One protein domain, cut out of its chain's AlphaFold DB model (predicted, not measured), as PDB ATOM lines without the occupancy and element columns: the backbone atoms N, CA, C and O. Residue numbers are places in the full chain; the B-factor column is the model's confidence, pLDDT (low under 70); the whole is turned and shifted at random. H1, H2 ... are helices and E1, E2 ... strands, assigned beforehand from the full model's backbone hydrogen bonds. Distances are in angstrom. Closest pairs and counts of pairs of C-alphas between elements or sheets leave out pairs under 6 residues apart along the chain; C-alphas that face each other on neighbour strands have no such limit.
ATOM      1  N   TRP A  35     158.670 140.454  28.963       89.56
ATOM      2  CA  TRP A  35     159.673 139.410  28.723       89.56
ATOM      3  C   TRP A  35     161.037 139.798  29.283       89.56
ATOM      4  O   TRP A  35     161.490 140.927  29.090       89.56
ATOM      5  N   GLU A  36     161.740 138.834  29.867       92.44
ATOM      6  CA  GLU A  36     163.140 138.981  30.263       92.44
ATOM      7  C   GLU A  36     164.052 138.026  29.489       92.44
ATOM      8  O   GLU A  36     163.661 136.919  29.118       92.44
ATOM      9  N   VAL A  37     165.273 138.478  29.192       90.56
ATOM     10  CA  VAL A  37     166.283 137.671  28.494       90.56
ATOM     11  C   VAL A  37     167.075 136.883  29.524       90.56
ATOM     12  O   VAL A  37     167.770 137.483  30.334       90.56
ATOM     13  N   VAL A  38     167.009 135.555  29.439       91.19
ATOM     14  CA  VAL A  38     167.671 134.641  30.390       91.19
ATOM     15  C   VAL A  38     168.860 133.907  29.786       91.19
ATOM     16  O   VAL A  38     169.678 133.343  30.500       91.19
ATOM     17  N   ASP A  39     168.968 133.897  28.456       86.81
ATOM     18  CA  ASP A  39     170.148 133.383  27.769       86.81
ATOM     19  C   ASP A  39     170.339 134.112  26.439       86.81
ATOM     20  O   ASP A  39     169.374 134.397  25.714       86.81
ATOM     21  N   LYS A  40     171.594 134.415  26.116       88.81
ATOM     22  CA  LYS A  40     171.979 135.029  24.852       88.81
ATOM     23  C   LYS A  40     173.358 134.534  24.435       88.81
ATOM     24  O   LYS A  40     174.346 134.748  25.132       88.81
ATOM     25  N   LEU A  41     173.425 133.977  23.234       84.12
ATOM     26  CA  LEU A  41     174.662 133.682  22.530       84.12
ATOM     27  C   LEU A  41     174.646 134.434  21.204       84.12
ATOM     28  O   LEU A  41     173.676 134.353  20.461       84.12
ATOM     29  N   ASP A  42     175.713 135.163  20.912       87.00
ATOM     30  CA  ASP A  42     175.833 135.947  19.686       87.00
ATOM     31  C   ASP A  42     177.248 135.750  19.137       87.00
ATOM     32  O   ASP A  42     178.219 136.292  19.669       87.00
ATOM     33  N   LYS A  43     177.371 134.848  18.164       84.06
ATOM     34  CA  LYS A  43     178.614 134.470  17.488       84.06
ATOM     35  C   LYS A  43     178.357 134.400  15.986       84.06
ATOM     36  O   LYS A  43     177.235 134.143  15.559       84.06
ATOM     37  N   ASP A  44     179.413 134.510  15.190       77.69
ATOM     38  CA  ASP A  44     179.328 134.574  13.722       77.69
ATOM     39  C   ASP A  44     178.505 133.445  13.077       77.69
ATOM     40  O   ASP A  44     177.797 133.666  12.098       77.69
ATOM     41  N   SER A  45     178.585 132.228  13.624       81.25
ATOM     42  CA  SER A  45     177.884 131.047  13.105       81.25
ATOM     43  C   SER A  45     176.642 130.651  13.900       81.25
ATOM     44  O   SER A  45     175.911 129.757  13.471       81.25
ATOM     45  N   ILE A  46     176.399 131.270  15.057       81.88
ATOM     46  CA  ILE A  46     175.292 130.903  15.934       81.88
ATOM     47  C   ILE A  46     174.782 132.101  16.731       81.88
ATOM     48  O   ILE A  46     175.509 132.743  17.486       81.88
ATOM     49  N   TYR A  47     173.484 132.326  16.620       85.31
ATOM     50  CA  TYR A  47     172.731 133.241  17.451       85.31
ATOM     51  C   TYR A  47     171.690 132.452  18.236       85.31
ATOM     52  O   TYR A  47     170.913 131.696  17.655       85.31
ATOM     53  N   VAL A  48     171.654 132.644  19.549       85.62
ATOM     54  CA  VAL A  48     170.624 132.112  20.440       85.62
ATOM     55  C   VAL A  48     170.115 133.248  21.304       85.62
ATOM     56  O   VAL A  48     170.896 133.992  21.892       85.62
ATOM     57  N   ARG A  49     168.798 133.352  21.441       87.12
ATOM     58  CA  ARG A  49     168.171 134.206  22.447       87.12
ATOM     59  C   ARG A  49     167.026 133.455  23.092       87.12
ATOM     60  O   ARG A  49     166.073 133.106  22.401       87.12
ATOM     61  N   LYS A  50     167.114 133.237  24.401       88.94
ATOM     62  CA  LYS A  50     166.058 132.646  25.225       88.94
ATOM     63  C   LYS A  50     165.437 133.731  26.093       88.94
ATOM     64  O   LYS A  50     166.153 134.505  26.733       88.94
ATOM     65  N   ILE A  51     164.115 133.764  26.126       90.69
ATOM     66  CA  ILE A  51     163.343 134.658  26.980       90.69
ATOM     67  C   ILE A  51     162.265 133.874  27.732       90.69
ATOM     68  O   ILE A  51     161.798 132.836  27.253       90.69
ATOM     69  N   ILE A  52     161.873 134.395  28.890       92.62
ATOM     70  CA  ILE A  52     160.752 133.911  29.707       92.62
ATOM     71  C   ILE A  52     159.911 135.111  30.177       92.62
ATOM     72  O   ILE A  52     160.389 136.249  30.087       92.62
ATOM     73  N   PRO A  53     158.671 134.903  30.649       92.62
ATOM     74  CA  PRO A  53     157.909 135.957  31.306       92.62
ATOM     75  C   PRO A  53     158.625 136.458  32.566       92.62
ATOM     76  O   PRO A  53     159.114 135.668  33.374       92.62
ATOM     77  N   LYS A  54     158.674 137.777  32.741       93.19
ATOM     78  CA  LYS A  54     159.383 138.436  33.834       93.19
ATOM     79  C   LYS A  54     158.833 138.009  35.191       93.19
ATOM     80  O   LYS A  54     157.630 138.102  35.439       93.19
ATOM     81  N   GLY A  55     159.734 137.621  36.089       89.62
ATOM     82  CA  GLY A  55     159.386 137.184  37.443       89.62
ATOM     83  C   GLY A  55     159.049 135.696  37.543       89.62
ATOM     84  O   GLY A  55     158.721 135.222  38.632       89.62
ATOM     85  N   GLU A  56     159.155 134.949  36.443       91.12
ATOM     86  CA  GLU A  56     159.165 133.494  36.499       91.12
ATOM     87  C   GLU A  56     160.514 132.947  36.964       91.12
ATOM     88  O   GLU A  56     161.562 133.586  36.903       91.12
ATOM     89  N   ASN A  57     160.491 131.707  37.442       87.19
ATOM     90  CA  ASN A  57     161.705 131.009  37.813       87.19
ATOM     91  C   ASN A  57     162.417 130.499  36.552       87.19
ATOM     92  O   ASN A  57     161.910 129.593  35.896       87.19
ATOM     93  N   GLU A  58     163.628 130.984  36.265       84.44
ATOM     94  CA  GLU A  58     164.444 130.543  35.118       84.44
ATOM     95  C   GLU A  58     164.656 129.024  35.037       84.44
ATOM     96  O   GLU A  58     164.850 128.460  33.954       84.44
ATOM     97  N   LYS A  59     164.628 128.353  36.193       82.00
ATOM     98  CA  LYS A  59     164.793 126.903  36.323       82.00
ATOM     99  C   LYS A  59     163.527 126.120  35.987       82.00
ATOM    100  O   LYS A  59     163.611 124.936  35.666       82.00
ATOM    101  N   ASN A  60     162.364 126.749  36.105       82.94
ATOM    102  CA  ASN A  60     161.068 126.103  35.952       82.94
ATOM    103  C   ASN A  60     160.001 127.088  35.430       82.94
ATOM    104  O   ASN A  60     158.999 127.313  36.120       82.94
ATOM    105  N   PRO A  61     160.226 127.715  34.265       88.38
ATOM    106  CA  PRO A  61     159.288 128.677  33.706       88.38
ATOM    107  C   PRO A  61     158.038 127.969  33.173       88.38
ATOM    108  O   PRO A  61     158.065 126.790  32.814       88.38
ATOM    109  N   SER A  62     156.923 128.688  33.112       88.69
ATOM    110  CA  SER A  62     155.694 128.201  32.489       88.69
ATOM    111  C   SER A  62     155.761 128.304  30.964       88.69
ATOM    112  O   SER A  62     155.212 127.447  30.266       88.69
ATOM    113  N   ILE A  63     156.477 129.312  30.449       89.19
ATOM    114  CA  ILE A  63     156.659 129.566  29.018       89.19
ATOM    115  C   ILE A  63     158.130 129.862  28.725       89.19
ATOM    116  O   ILE A  63     158.769 130.677  29.389       89.19
ATOM    117  N   ILE A  64     158.664 129.233  27.679       88.81
ATOM    118  CA  ILE A  64     159.997 129.523  27.150       88.81
ATOM    119  C   ILE A  64     159.872 129.866  25.678       88.81
ATOM    120  O   ILE A  64     159.395 129.071  24.875       88.81
ATOM    121  N   CYS A  65     160.418 131.010  25.312       88.44
ATOM    122  CA  CYS A  65     160.532 131.453  23.937       88.44
ATOM    123  C   CYS A  65     162.016 131.451  23.559       88.44
ATOM    124  O   CYS A  65     162.837 132.044  24.262       88.44
ATOM    125  N   GLN A  66     162.392 130.790  22.463       87.06
ATOM    126  CA  GLN A  66     163.768 130.828  21.967       87.06
ATOM    127  C   GLN A  66     163.822 131.107  20.469       87.06
ATOM    128  O   GLN A  66     163.112 130.496  19.674       87.06
ATOM    129  N   ALA A  67     164.736 132.001  20.106       87.00
ATOM    130  CA  ALA A  67     165.228 132.191  18.754       87.00
ATOM    131  C   ALA A  67     166.595 131.520  18.611       87.00
ATOM    132  O   ALA A  67     167.478 131.740  19.441       87.00
ATOM    133  N   LEU A  68     166.778 130.755  17.543       85.69
ATOM    134  CA  LEU A  68     168.042 130.187  17.106       85.69
ATOM    135  C   LEU A  68     168.248 130.572  15.640       85.69
ATOM    136  O   LEU A  68     167.373 130.342  14.809       85.69
ATOM    137  N   ALA A  69     169.412 131.108  15.312       85.19
ATOM    138  CA  ALA A  69     169.915 131.128  13.948       85.19
ATOM    139  C   ALA A  69     171.262 130.417  13.943       85.19
ATOM    140  O   ALA A  69     172.112 130.690  14.788       85.19
ATOM    141  N   VAL A  70     171.455 129.486  13.020       83.88
ATOM    142  CA  VAL A  70     172.702 128.740  12.899       83.88
ATOM    143  C   VAL A  70     173.106 128.651  11.442       83.88
ATOM    144  O   VAL A  70     172.301 128.311  10.576       83.88
ATOM    145  N   LYS A  71     174.378 128.935  11.189       85.06
ATOM    146  CA  LYS A  71     175.063 128.562   9.962       85.06
ATOM    147  C   LYS A  71     175.801 127.249  10.252       85.06
ATOM    148  O   LYS A  71     176.807 127.278  10.966       85.06
ATOM    149  N   PRO A  72     175.278 126.091   9.812       75.44
ATOM    150  CA  PRO A  72     175.916 124.820  10.080       75.44
ATOM    151  C   PRO A  72     177.298 124.788   9.401       75.44
ATOM    152  O   PRO A  72     177.445 125.298   8.290       75.44
ATOM    153  N   PRO A  73     178.318 124.206  10.055       70.06
ATOM    154  CA  PRO A  73     179.594 123.912   9.412       70.06
ATOM    155  C   PRO A  73     179.390 123.074   8.146       70.06
ATOM    156  O   PRO A  73     178.556 122.173   8.165       70.06
ATOM    157  N   ASP A  74     180.204 123.281   7.109       68.06
ATOM    158  CA  ASP A  74     180.084 122.571   5.818       68.06
ATOM    159  C   ASP A  74     180.102 121.034   5.946       68.06
ATOM    160  O   ASP A  74     179.533 120.318   5.123       68.06
ATOM    161  N   ILE A  75     180.727 120.508   7.009       55.84
ATOM    162  CA  ILE A  75     180.753 119.070   7.330       55.84
ATOM    163  C   ILE A  75     179.373 118.501   7.709       55.84
ATOM    164  O   ILE A  75     179.159 117.292   7.629       55.84
ATOM    165  N   TYR A  76     178.431 119.352   8.121       58.50
ATOM    166  CA  TYR A  76     177.055 118.978   8.410       58.50
ATOM    167  C   TYR A  76     176.157 119.410   7.254       58.50
ATOM    168  O   TYR A  76     175.971 120.596   6.996       58.50
ATOM    169  N   LYS A  77     175.522 118.440   6.590       63.56
ATOM    170  CA  LYS A  77     174.453 118.742   5.628       63.56
ATOM    171  C   LYS A  77     173.312 119.465   6.352       63.56
ATOM    172  O   LYS A  77     172.945 119.053   7.455       63.56
ATOM    173  N   ALA A  78     172.724 120.486   5.725       63.69
ATOM    174  CA  ALA A  78     171.571 121.210   6.271       63.69
ATOM    175  C   ALA A  78     170.472 120.242   6.755       63.69
ATOM    176  O   ALA A  78     170.012 120.363   7.887       63.69
ATOM    177  N   ASP A  79     170.181 119.193   5.978       64.00
ATOM    178  CA  ASP A  79     169.248 118.111   6.328       64.00
ATOM    179  C   ASP A  79     169.539 117.439   7.675       64.00
ATOM    180  O   ASP A  79     168.622 117.139   8.438       64.00
ATOM    181  N   PHE A  80     170.812 117.188   7.991       59.53
ATOM    182  CA  PHE A  80     171.208 116.575   9.260       59.53
ATOM    183  C   PHE A  80     170.933 117.519  10.434       59.53
ATOM    184  O   PHE A  80     170.399 117.104  11.465       59.53
ATOM    185  N   THR A  81     171.238 118.804  10.259       60.03
ATOM    186  CA  THR A  81     170.944 119.849  11.244       60.03
ATOM    187  C   THR A  81     169.437 120.006  11.436       60.03
ATOM    188  O   THR A  81     168.972 120.062  12.570       60.03
ATOM    189  N   ILE A  82     168.651 119.979  10.357       63.12
ATOM    190  CA  ILE A  82     167.184 120.038  10.396       63.12
ATOM    191  C   ILE A  82     166.609 118.841  11.150       63.12
ATOM    192  O   ILE A  82     165.770 119.028  12.026       63.12
ATOM    193  N   LYS A  83     167.088 117.620  10.879       67.69
ATOM    194  CA  LYS A  83     166.665 116.415  11.612       67.69
ATOM    195  C   LYS A  83     166.953 116.525  13.110       67.69
ATOM    196  O   LYS A  83     166.066 116.260  13.918       67.69
ATOM    197  N   LYS A  84     168.145 116.999  13.491       65.00
ATOM    198  CA  LYS A  84     168.476 117.264  14.902       65.00
ATOM    199  C   LYS A  84     167.591 118.346  15.523       65.00
ATOM    200  O   LYS A  84     167.131 118.180  16.648       65.00
ATOM    201  N   LEU A  85     167.322 119.432  14.801       61.34
ATOM    202  CA  LEU A  85     166.480 120.540  15.264       61.34
ATOM    203  C   LEU A  85     164.997 120.168  15.385       61.34
ATOM    204  O   LEU A  85     164.300 120.731  16.229       61.34
ATOM    205  N   LYS A  86     164.526 119.204  14.588       61.28
ATOM    206  CA  LYS A  86     163.209 118.571  14.739       61.28
ATOM    207  C   LYS A  86     163.128 117.640  15.957       61.28
ATOM    208  O   LYS A  86     162.034 117.240  16.331       61.28
ATOM    209  N   GLY A  87     164.252 117.377  16.627       56.78
ATOM    210  CA  GLY A  87     164.265 116.832  17.980       56.78
ATOM    211  C   GLY A  87     164.070 115.323  18.087       56.78
ATOM    212  O   GLY A  87     163.561 114.885  19.113       56.78
ATOM    213  N   LEU A  88     164.483 114.541  17.087       50.03
ATOM    214  CA  LEU A  88     164.365 113.081  17.127       50.03
ATOM    215  C   LEU A  88     165.737 112.393  17.073       50.03
ATOM    216  O   LEU A  88     166.263 112.128  15.994       50.03
ATOM    217  N   PRO A  89     166.325 112.076  18.232       47.06
ATOM    218  CA  PRO A  89     166.983 110.801  18.455       47.06
ATOM    219  C   PRO A  89     165.917 109.812  18.951       47.06
ATOM    220  O   PRO A  89     165.377 109.977  20.042       47.06
ATOM    221  N   GLU A  90     165.598 108.806  18.137       46.78
ATOM    222  CA  GLU A  90     164.600 107.753  18.422       46.78
ATOM    223  C   GLU A  90     164.996 106.848  19.611       46.78
ATOM    224  O   GLU A  90     164.183 106.090  20.125       46.78
ATOM    225  N   GLU A 109     160.771 126.623  -0.943       82.81
ATOM    226  CA  GLU A 109     161.203 127.845  -1.612       82.81
ATOM    227  C   GLU A 109     162.417 127.524  -2.502       82.81
ATOM    228  O   GLU A 109     163.123 126.543  -2.298       82.81
ATOM    229  N   ASN A 110     162.702 128.362  -3.501       78.44
ATOM    230  CA  ASN A 110     163.835 128.113  -4.408       78.44
ATOM    231  C   ASN A 110     165.204 128.070  -3.694       78.44
ATOM    232  O   ASN A 110     166.153 127.522  -4.243       78.44
ATOM    233  N   ASP A 111     165.307 128.668  -2.503       82.38
ATOM    234  CA  ASP A 111     166.536 128.790  -1.704       82.38
ATOM    235  C   ASP A 111     166.348 128.260  -0.265       82.38
ATOM    236  O   ASP A 111     166.922 128.773   0.698       82.38
ATOM    237  N   GLY A 112     165.480 127.259  -0.097       83.50
ATOM    238  CA  GLY A 112     165.243 126.607   1.189       83.50
ATOM    239  C   GLY A 112     163.785 126.230   1.399       83.50
ATOM    240  O   GLY A 112     163.075 125.874   0.469       83.50
ATOM    241  N   PHE A 113     163.327 126.304   2.640       85.50
ATOM    242  CA  PHE A 113     161.959 125.954   3.005       85.50
ATOM    243  C   PHE A 113     161.588 126.647   4.306       85.50
ATOM    244  O   PHE A 113     162.448 127.155   5.034       85.50
ATOM    245  N   TRP A 114     160.313 126.600   4.650       86.56
ATOM    246  CA  TRP A 114     159.894 126.809   6.022       86.56
ATOM    247  C   TRP A 114     158.788 125.839   6.416       86.56
ATOM    248  O   TRP A 114     158.029 125.347   5.581       86.56
ATOM    249  N   GLU A 115     158.715 125.553   7.708       83.94
ATOM    250  CA  GLU A 115     157.746 124.639   8.295       83.94
ATOM    251  C   GLU A 115     157.344 125.144   9.680       83.94
ATOM    252  O   GLU A 115     158.187 125.504  10.503       83.94
ATOM    253  N   LEU A 116     156.039 125.168   9.923       84.00
ATOM    254  CA  LEU A 116     155.422 125.418  11.211       84.00
ATOM    255  C   LEU A 116     154.790 124.111  11.681       84.00
ATOM    256  O   LEU A 116     153.949 123.530  10.994       84.00
ATOM    257  N   PHE A 117     155.174 123.643  12.857       82.62
ATOM    258  CA  PHE A 117     154.660 122.406  13.428       82.62
ATOM    259  C   PHE A 117     154.550 122.521  14.942       82.62
ATOM    260  O   PHE A 117     155.237 123.324  15.572       82.62
ATOM    261  N   LYS A 118     153.677 121.712  15.534       85.44
ATOM    262  CA  LYS A 118     153.586 121.550  16.981       85.44
ATOM    263  C   LYS A 118     154.080 120.178  17.412       85.44
ATOM    264  O   LYS A 118     153.877 119.195  16.700       85.44
ATOM    265  N   ILE A 119     154.707 120.126  18.577       84.44
ATOM    266  CA  ILE A 119     155.062 118.901  19.287       84.44
ATOM    267  C   ILE A 119     154.298 118.930  20.610       84.44
ATOM    268  O   ILE A 119     154.490 119.837  21.407       84.44
ATOM    269  N   GLU A 120     153.429 117.963  20.848       83.19
ATOM    270  CA  GLU A 120     152.659 117.837  22.086       83.19
ATOM    271  C   GLU A 120     153.253 116.717  22.941       83.19
ATOM    272  O   GLU A 120     153.785 115.734  22.407       83.19
ATOM    273  N   ASN A 121     153.140 116.864  24.264       77.62
ATOM    274  CA  ASN A 121     153.595 115.872  25.238       77.62
ATOM    275  C   ASN A 121     155.104 115.547  25.133       77.62
ATOM    276  O   ASN A 121     155.519 114.388  25.166       77.62
ATOM    277  N   ARG A 122     155.945 116.577  24.969       76.06
ATOM    278  CA  ARG A 122     157.398 116.410  24.882       76.06
ATOM    279  C   ARG A 122     158.027 116.441  26.271       76.06
ATOM    280  O   ARG A 122     157.888 117.416  27.007       76.06
ATOM    281  N   TYR A 123     158.790 115.402  26.592       73.31
ATOM    282  CA  TYR A 123     159.601 115.364  27.804       73.31
ATOM    283  C   TYR A 123     160.897 116.144  27.604       73.31
ATOM    284  O   TYR A 123     161.665 115.886  26.676       73.31
ATOM    285  N   HIS A 124     161.144 117.090  28.499       70.19
ATOM    286  CA  HIS A 124     162.398 117.809  28.620       70.19
ATOM    287  C   HIS A 124     163.042 117.446  29.955       70.19
ATOM    288  O   HIS A 124     162.487 117.734  31.018       70.19
ATOM    289  N   TYR A 125     164.202 116.801  29.898       65.31
ATOM    290  CA  TYR A 125     164.991 116.502  31.086       65.31
ATOM    291  C   TYR A 125     166.006 117.624  31.320       65.31
ATOM    292  O   TYR A 125     166.872 117.869  30.477       65.31
ATOM    293  N   ASP A 126     165.898 118.323  32.452       66.06
ATOM    294  CA  ASP A 126     166.923 119.284  32.868       66.06
ATOM    295  C   ASP A 126     167.981 118.563  33.710       66.06
ATOM    296  O   ASP A 126     167.835 118.419  34.925       66.06
ATOM    297  N   TYR A 127     169.078 118.153  33.063       63.78
ATOM    298  CA  TYR A 127     170.226 117.485  33.697       63.78
ATOM    299  C   TYR A 127     170.812 118.250  34.894       63.78
ATOM    300  O   TYR A 127     171.436 117.648  35.761       63.78
ATOM    301  N   ARG A 128     170.647 119.578  34.960       63.84
ATOM    302  CA  ARG A 128     171.186 120.395  36.065       63.84
ATOM    303  C   ARG A 128     170.349 120.277  37.333       63.84
ATOM    304  O   ARG A 128     170.795 120.692  38.398       63.84
ATOM    305  N   GLN A 129     169.120 119.801  37.193       64.00
ATOM    306  CA  GLN A 129     168.123 119.754  38.253       64.00
ATOM    307  C   GLN A 129     167.595 118.344  38.502       64.00
ATOM    308  O   GLN A 129     166.888 118.157  39.483       64.00
ATOM    309  N   ASP A 130     167.930 117.387  37.635       69.19
ATOM    310  CA  ASP A 130     167.446 116.009  37.697       69.19
ATOM    311  C   ASP A 130     165.907 115.930  37.731       69.19
ATOM    312  O   ASP A 130     165.300 115.203  38.514       69.19
ATOM    313  N   ILE A 131     165.250 116.743  36.892       67.19
ATOM    314  CA  ILE A 131     163.785 116.784  36.786       67.19
ATOM    315  C   ILE A 131     163.318 116.615  35.344       67.19
ATOM    316  O   ILE A 131     163.874 117.202  34.410       67.19
ATOM    317  N   PHE A 132     162.227 115.866  35.189       68.62
ATOM    318  CA  PHE A 132     161.451 115.811  33.956       68.62
ATOM    319  C   PHE A 132     160.370 116.885  33.966       68.62
ATOM    320  O   PHE A 132     159.617 117.039  34.928       68.62
ATOM    321  N   GLN A 133     160.276 117.614  32.865       75.31
ATOM    322  CA  GLN A 133     159.234 118.597  32.630       75.31
ATOM    323  C   GLN A 133     158.550 118.272  31.310       75.31
ATOM    324  O   GLN A 133     159.212 117.940  30.329       75.31
ATOM    325  N   ILE A 134     157.224 118.356  31.291       76.31
ATOM    326  CA  ILE A 134     156.447 118.152  30.072       76.31
ATOM    327  C   ILE A 134     156.154 119.522  29.479       76.31
ATOM    328  O   ILE A 134     155.618 120.399  30.161       76.31
ATOM    329  N   TYR A 135     156.524 119.684  28.216       81.62
ATOM    330  CA  TYR A 135     156.223 120.860  27.424       81.62
ATOM    331  C   TYR A 135     155.529 120.453  26.133       81.62
ATOM    332  O   TYR A 135     155.817 119.410  25.542       81.62
ATOM    333  N   SER A 136     154.658 121.329  25.660       86.06
ATOM    334  CA  SER A 136     154.255 121.349  24.265       86.06
ATOM    335  C   SER A 136     154.967 122.495  23.565       86.06
ATOM    336  O   SER A 136     155.154 123.568  24.135       86.06
ATOM    337  N   GLU A 137     155.397 122.258  22.334       87.25
ATOM    338  CA  GLU A 137     156.215 123.177  21.557       87.25
ATOM    339  C   GLU A 137     155.465 123.610  20.308       87.25
ATOM    340  O   GLU A 137     154.993 122.768  19.548       87.25
ATOM    341  N   LEU A 138     155.409 124.912  20.051       87.94
ATOM    342  CA  LEU A 138     155.163 125.438  18.715       87.94
ATOM    343  C   LEU A 138     156.519 125.753  18.099       87.94
ATOM    344  O   LEU A 138     157.289 126.511  18.685       87.94
ATOM    345  N   VAL A 139     156.824 125.175  16.943       85.94
ATOM    346  CA  VAL A 139     158.132 125.283  16.300       85.94
ATOM    347  C   VAL A 139     157.965 125.825  14.891       85.94
ATOM    348  O   VAL A 139     157.266 125.246  14.065       85.94
ATOM    349  N   TYR A 140     158.663 126.918  14.610       86.56
ATOM    350  CA  TYR A 140     158.867 127.441  13.268       86.56
ATOM    351  C   TYR A 140     160.322 127.208  12.875       86.56
ATOM    352  O   TYR A 140     161.236 127.645  13.574       86.56
ATOM    353  N   ILE A 141     160.552 126.530  11.758       86.44
ATOM    354  CA  ILE A 141     161.880 126.355  11.175       86.44
ATOM    355  C   ILE A 141     161.886 126.939   9.768       86.44
ATOM    356  O   ILE A 141     160.936 126.761   9.011       86.44
ATOM    357  N   ARG A 142     162.959 127.643   9.417       86.19
ATOM    358  CA  ARG A 142     163.185 128.166   8.073       86.19
ATOM    359  C   ARG A 142     164.633 127.965   7.678       86.19
ATOM    360  O   ARG A 142     165.526 128.371   8.415       86.19
ATOM    361  N   GLN A 143     164.860 127.424   6.494       85.44
ATOM    362  CA  GLN A 143     166.153 127.489   5.831       85.44
ATOM    363  C   GLN A 143     166.130 128.601   4.782       85.44
ATOM    364  O   GLN A 143     165.175 128.711   4.014       85.44
ATOM    365  N   LYS A 144     167.179 129.423   4.760       83.38
ATOM    366  CA  LYS A 144     167.438 130.392   3.694       83.38
ATOM    367  C   LYS A 144     168.925 130.353   3.356       83.38
ATOM    368  O   LYS A 144     169.743 130.764   4.184       83.38
ATOM    369  N   GLY A 145     169.263 129.831   2.182       83.38
ATOM    370  CA  GLY A 145     170.639 129.528   1.809       83.38
ATOM    371  C   GLY A 145     171.281 128.536   2.781       83.38
ATOM    372  O   GLY A 145     170.753 127.450   3.035       83.38
ATOM    373  N   ASP A 146     172.418 128.933   3.351       81.56
ATOM    374  CA  ASP A 146     173.197 128.169   4.327       81.56
ATOM    375  C   ASP A 146     172.803 128.451   5.786       81.56
ATOM    376  O   ASP A 146     173.449 127.949   6.696       81.56
ATOM    377  N   ILE A 147     171.760 129.241   6.045       84.19
ATOM    378  CA  ILE A 147     171.336 129.569   7.410       84.19
ATOM    379  C   ILE A 147     170.024 128.865   7.735       84.19
ATOM    380  O   ILE A 147     169.053 128.925   6.976       84.19
ATOM    381  N   ILE A 148     169.977 128.257   8.918       86.06
ATOM    382  CA  ILE A 148     168.769 127.692   9.506       86.06
ATOM    383  C   ILE A 148     168.334 128.575  10.670       86.06
ATOM    384  O   ILE A 148     169.064 128.770  11.642       86.06
ATOM    385  N   TYR A 149     167.110 129.070  10.585       85.75
ATOM    386  CA  TYR A 149     166.413 129.757  11.655       85.75
ATOM    387  C   TYR A 149     165.446 128.779  12.308       85.75
ATOM    388  O   TYR A 149     164.692 128.090  11.622       85.75
ATOM    389  N   ARG A 150     165.433 128.737  13.635       85.56
ATOM    390  CA  ARG A 150     164.432 128.022  14.417       85.56
ATOM    391  C   ARG A 150     163.906 128.943  15.498       85.56
ATOM    392  O   ARG A 150     164.667 129.530  16.258       85.56
ATOM    393  N   ILE A 151     162.596 129.027  15.586       86.88
ATOM    394  CA  ILE A 151     161.895 129.675  16.678       86.88
ATOM    395  C   ILE A 151     161.064 128.609  17.331       86.88
ATOM    396  O   ILE A 151     160.427 127.809  16.644       86.88
ATOM    397  N   TYR A 152     161.057 128.602  18.648       85.44
ATOM    398  CA  TYR A 152     160.127 127.761  19.354       85.44
ATOM    399  C   TYR A 152     159.564 128.447  20.585       85.44
ATOM    400  O   TYR A 152     160.233 129.253  21.237       85.44
ATOM    401  N   VAL A 153     158.323 128.088  20.882       87.88
ATOM    402  CA  VAL A 153     157.609 128.451  22.099       87.88
ATOM    403  C   VAL A 153     157.262 127.157  22.810       87.88
ATOM    404  O   VAL A 153     156.471 126.372  22.296       87.88
ATOM    405  N   LEU A 154     157.893 126.916  23.954       88.12
ATOM    406  CA  LEU A 154     157.548 125.837  24.871       88.12
ATOM    407  C   LEU A 154     156.540 126.384  25.870       88.12
ATOM    408  O   LEU A 154     156.789 127.409  26.502       88.12
ATOM    409  N   VAL A 155     155.445 125.665  26.052       87.75
ATOM    410  CA  VAL A 155     154.439 125.921  27.082       87.75
ATOM    411  C   VAL A 155     154.371 124.687  27.964       87.75
ATOM    412  O   VAL A 155     154.324 123.569  27.443       87.75
ATOM    413  N   LYS A 156     154.425 124.864  29.287       86.56
ATOM    414  CA  LYS A 156     154.454 123.771  30.271       86.56
ATOM    415  C   LYS A 156     153.076 123.119  30.441       86.56
ATOM    416  O   LYS A 156     152.468 123.144  31.508       86.56
ATOM    417  N   GLU A 157     152.582 122.560  29.347       83.31
ATOM    418  CA  GLU A 157     151.278 121.934  29.188       83.31
ATOM    419  C   GLU A 157     151.414 120.688  28.305       83.31
ATOM    420  O   GLU A 157     152.312 120.586  27.465       83.31
ATOM    421  N   ASN A 158     150.494 119.734  28.460       78.38
ATOM    422  CA  ASN A 158     150.531 118.469  27.716       78.38
ATOM    423  C   ASN A 158     150.085 118.610  26.248       78.38
ATOM    424  O   ASN A 158     150.392 117.746  25.430       78.38
ATOM    425  N   SER A 159     149.358 119.680  25.920       79.12
ATOM    426  CA  SER A 159     148.864 119.982  24.574       79.12
ATOM    427  C   SER A 159     148.763 121.488  24.387       79.12
ATOM    428  O   SER A 159     148.340 122.174  25.313       79.12
ATOM    429  N   LEU A 160     149.048 121.994  23.186       75.94
ATOM    430  CA  LEU A 160     148.725 123.382  22.852       75.94
ATOM    431  C   LEU A 160     147.230 123.480  22.555       75.94
ATOM    432  O   LEU A 160     146.702 122.672  21.788       75.94
ATOM    433  N   SER A 161     146.551 124.467  23.142       67.44
ATOM    434  CA  SER A 161     145.132 124.702  22.872       67.44
ATOM    435  C   SER A 161     144.883 124.832  21.370       67.44
ATOM    436  O   SER A 161     145.555 125.613  20.692       67.44
ATOM    437  N   GLU A 162     143.910 124.079  20.853       52.16
ATOM    438  CA  GLU A 162     143.420 124.305  19.501       52.16
ATOM    439  C   GLU A 162     142.755 125.672  19.458       52.16
ATOM    440  O   GLU A 162     141.789 125.969  20.160       52.16
ATOM    441  N   ASN A 163     143.352 126.522  18.653       41.19
ATOM    442  CA  ASN A 163     142.835 127.817  18.318       41.19
ATOM    443  C   ASN A 163     141.698 127.614  17.306       41.19
ATOM    444  O   ASN A 163     141.953 127.348  16.133       41.19
ATOM    445  N   SER A 164     140.465 127.661  17.819       32.34
ATOM    446  CA  SER A 164     139.193 127.773  17.088       32.34
ATOM    447  C   SER A 164     139.005 129.144  16.457       32.34
ATOM    448  O   SER A 164     139.345 130.128  17.158       32.34
TER     449      SER A 164
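This is residues 35 to 90 and 109 to 164 of the 164 residues of an uncharacterized protein of Flavobacteriaceae bacterium (UniProt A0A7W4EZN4). A single twisted wall of six antiparallel strands has one short helix, H1, over one of its faces. The long hairpin of E4 and E5 bends sharply, and its turn end, about residues 126 to 131, folds over toward the helix side. The printed part has 112 residues, with E1, E2, E3, H1, E4, E5 and E6 in order along the chain; the sheet's order is E1, E2, E3, E6, E5, E4. The class is mostly strand. The whole is compact, with a radius of gyration of the C-alphas of 14.9 A and spans of 39 by 34 by 29 A.

The inner strands E3, residues 63 to 70, and E6, residues 147 to 155, are antiparallel neighbours at 173 degrees, with N 68 and O 150 2.8 A apart. Beside E3 is E2, residues 46 to 53, at 170 degrees, with N 49 and O 67 2.9 A apart. The edge strand E1, residues 35 to 43, forms a hairpin with E2, with N 41 and O 48 2.9 A apart. E1, E2 and E3 are a meander, each strand the antiparallel neighbour of the one before. Beside E6 is E5, residues 131 to 144, at 148 degrees, with N 140 and O 151 2.8 A apart. The other edge strand, E4, residues 112 to 126, forms a hairpin with E5, with N 117 and O 139 2.9 A apart; E4, E5 and E6 are a second meander. E1 and E4 are apart. H1, residues 78 to 85, is on the sheet at a height of 9.7 A, over E6 and only just over E5, on which 3 of its C-alphas fall. It runs along the strands, at 14 degrees to E6 on the local plane. The closest C-alphas of H1 and E6 are those of Ala 78 and Ile 148, 7.8 A apart. In H1 every O i to N i+4 pair is within hydrogen-bond range.

E1 begins at C-alpha 35, (159.673, 139.410, 28.723), and bends by 63 degrees at residue 38. From first to last C-alpha E5 measures 36.0 A, E4 32.6 A, E6 26.2 A, E2 23.7 A, E3 22.8 A, E1 22.6 A and H1 10.4 A. E4 bends by 88 degrees at residue 121 and E5 by 71 degrees at residue 134. E6 ends at C-alpha 155, (154.439, 125.921, 27.082).

The C-alphas of Asn 110 and Asp 130 are the two farthest apart, 44.0 A. Residues 91 to 108 are not printed, and C-alphas 90 and 109 are 28.6 A apart across this cut. Of the links that are printed whole, no link is long. Mean pLDDT of the printed part is 78.2; it is under 70 in residues 74 to 90, 125 to 132 and 161 to 164.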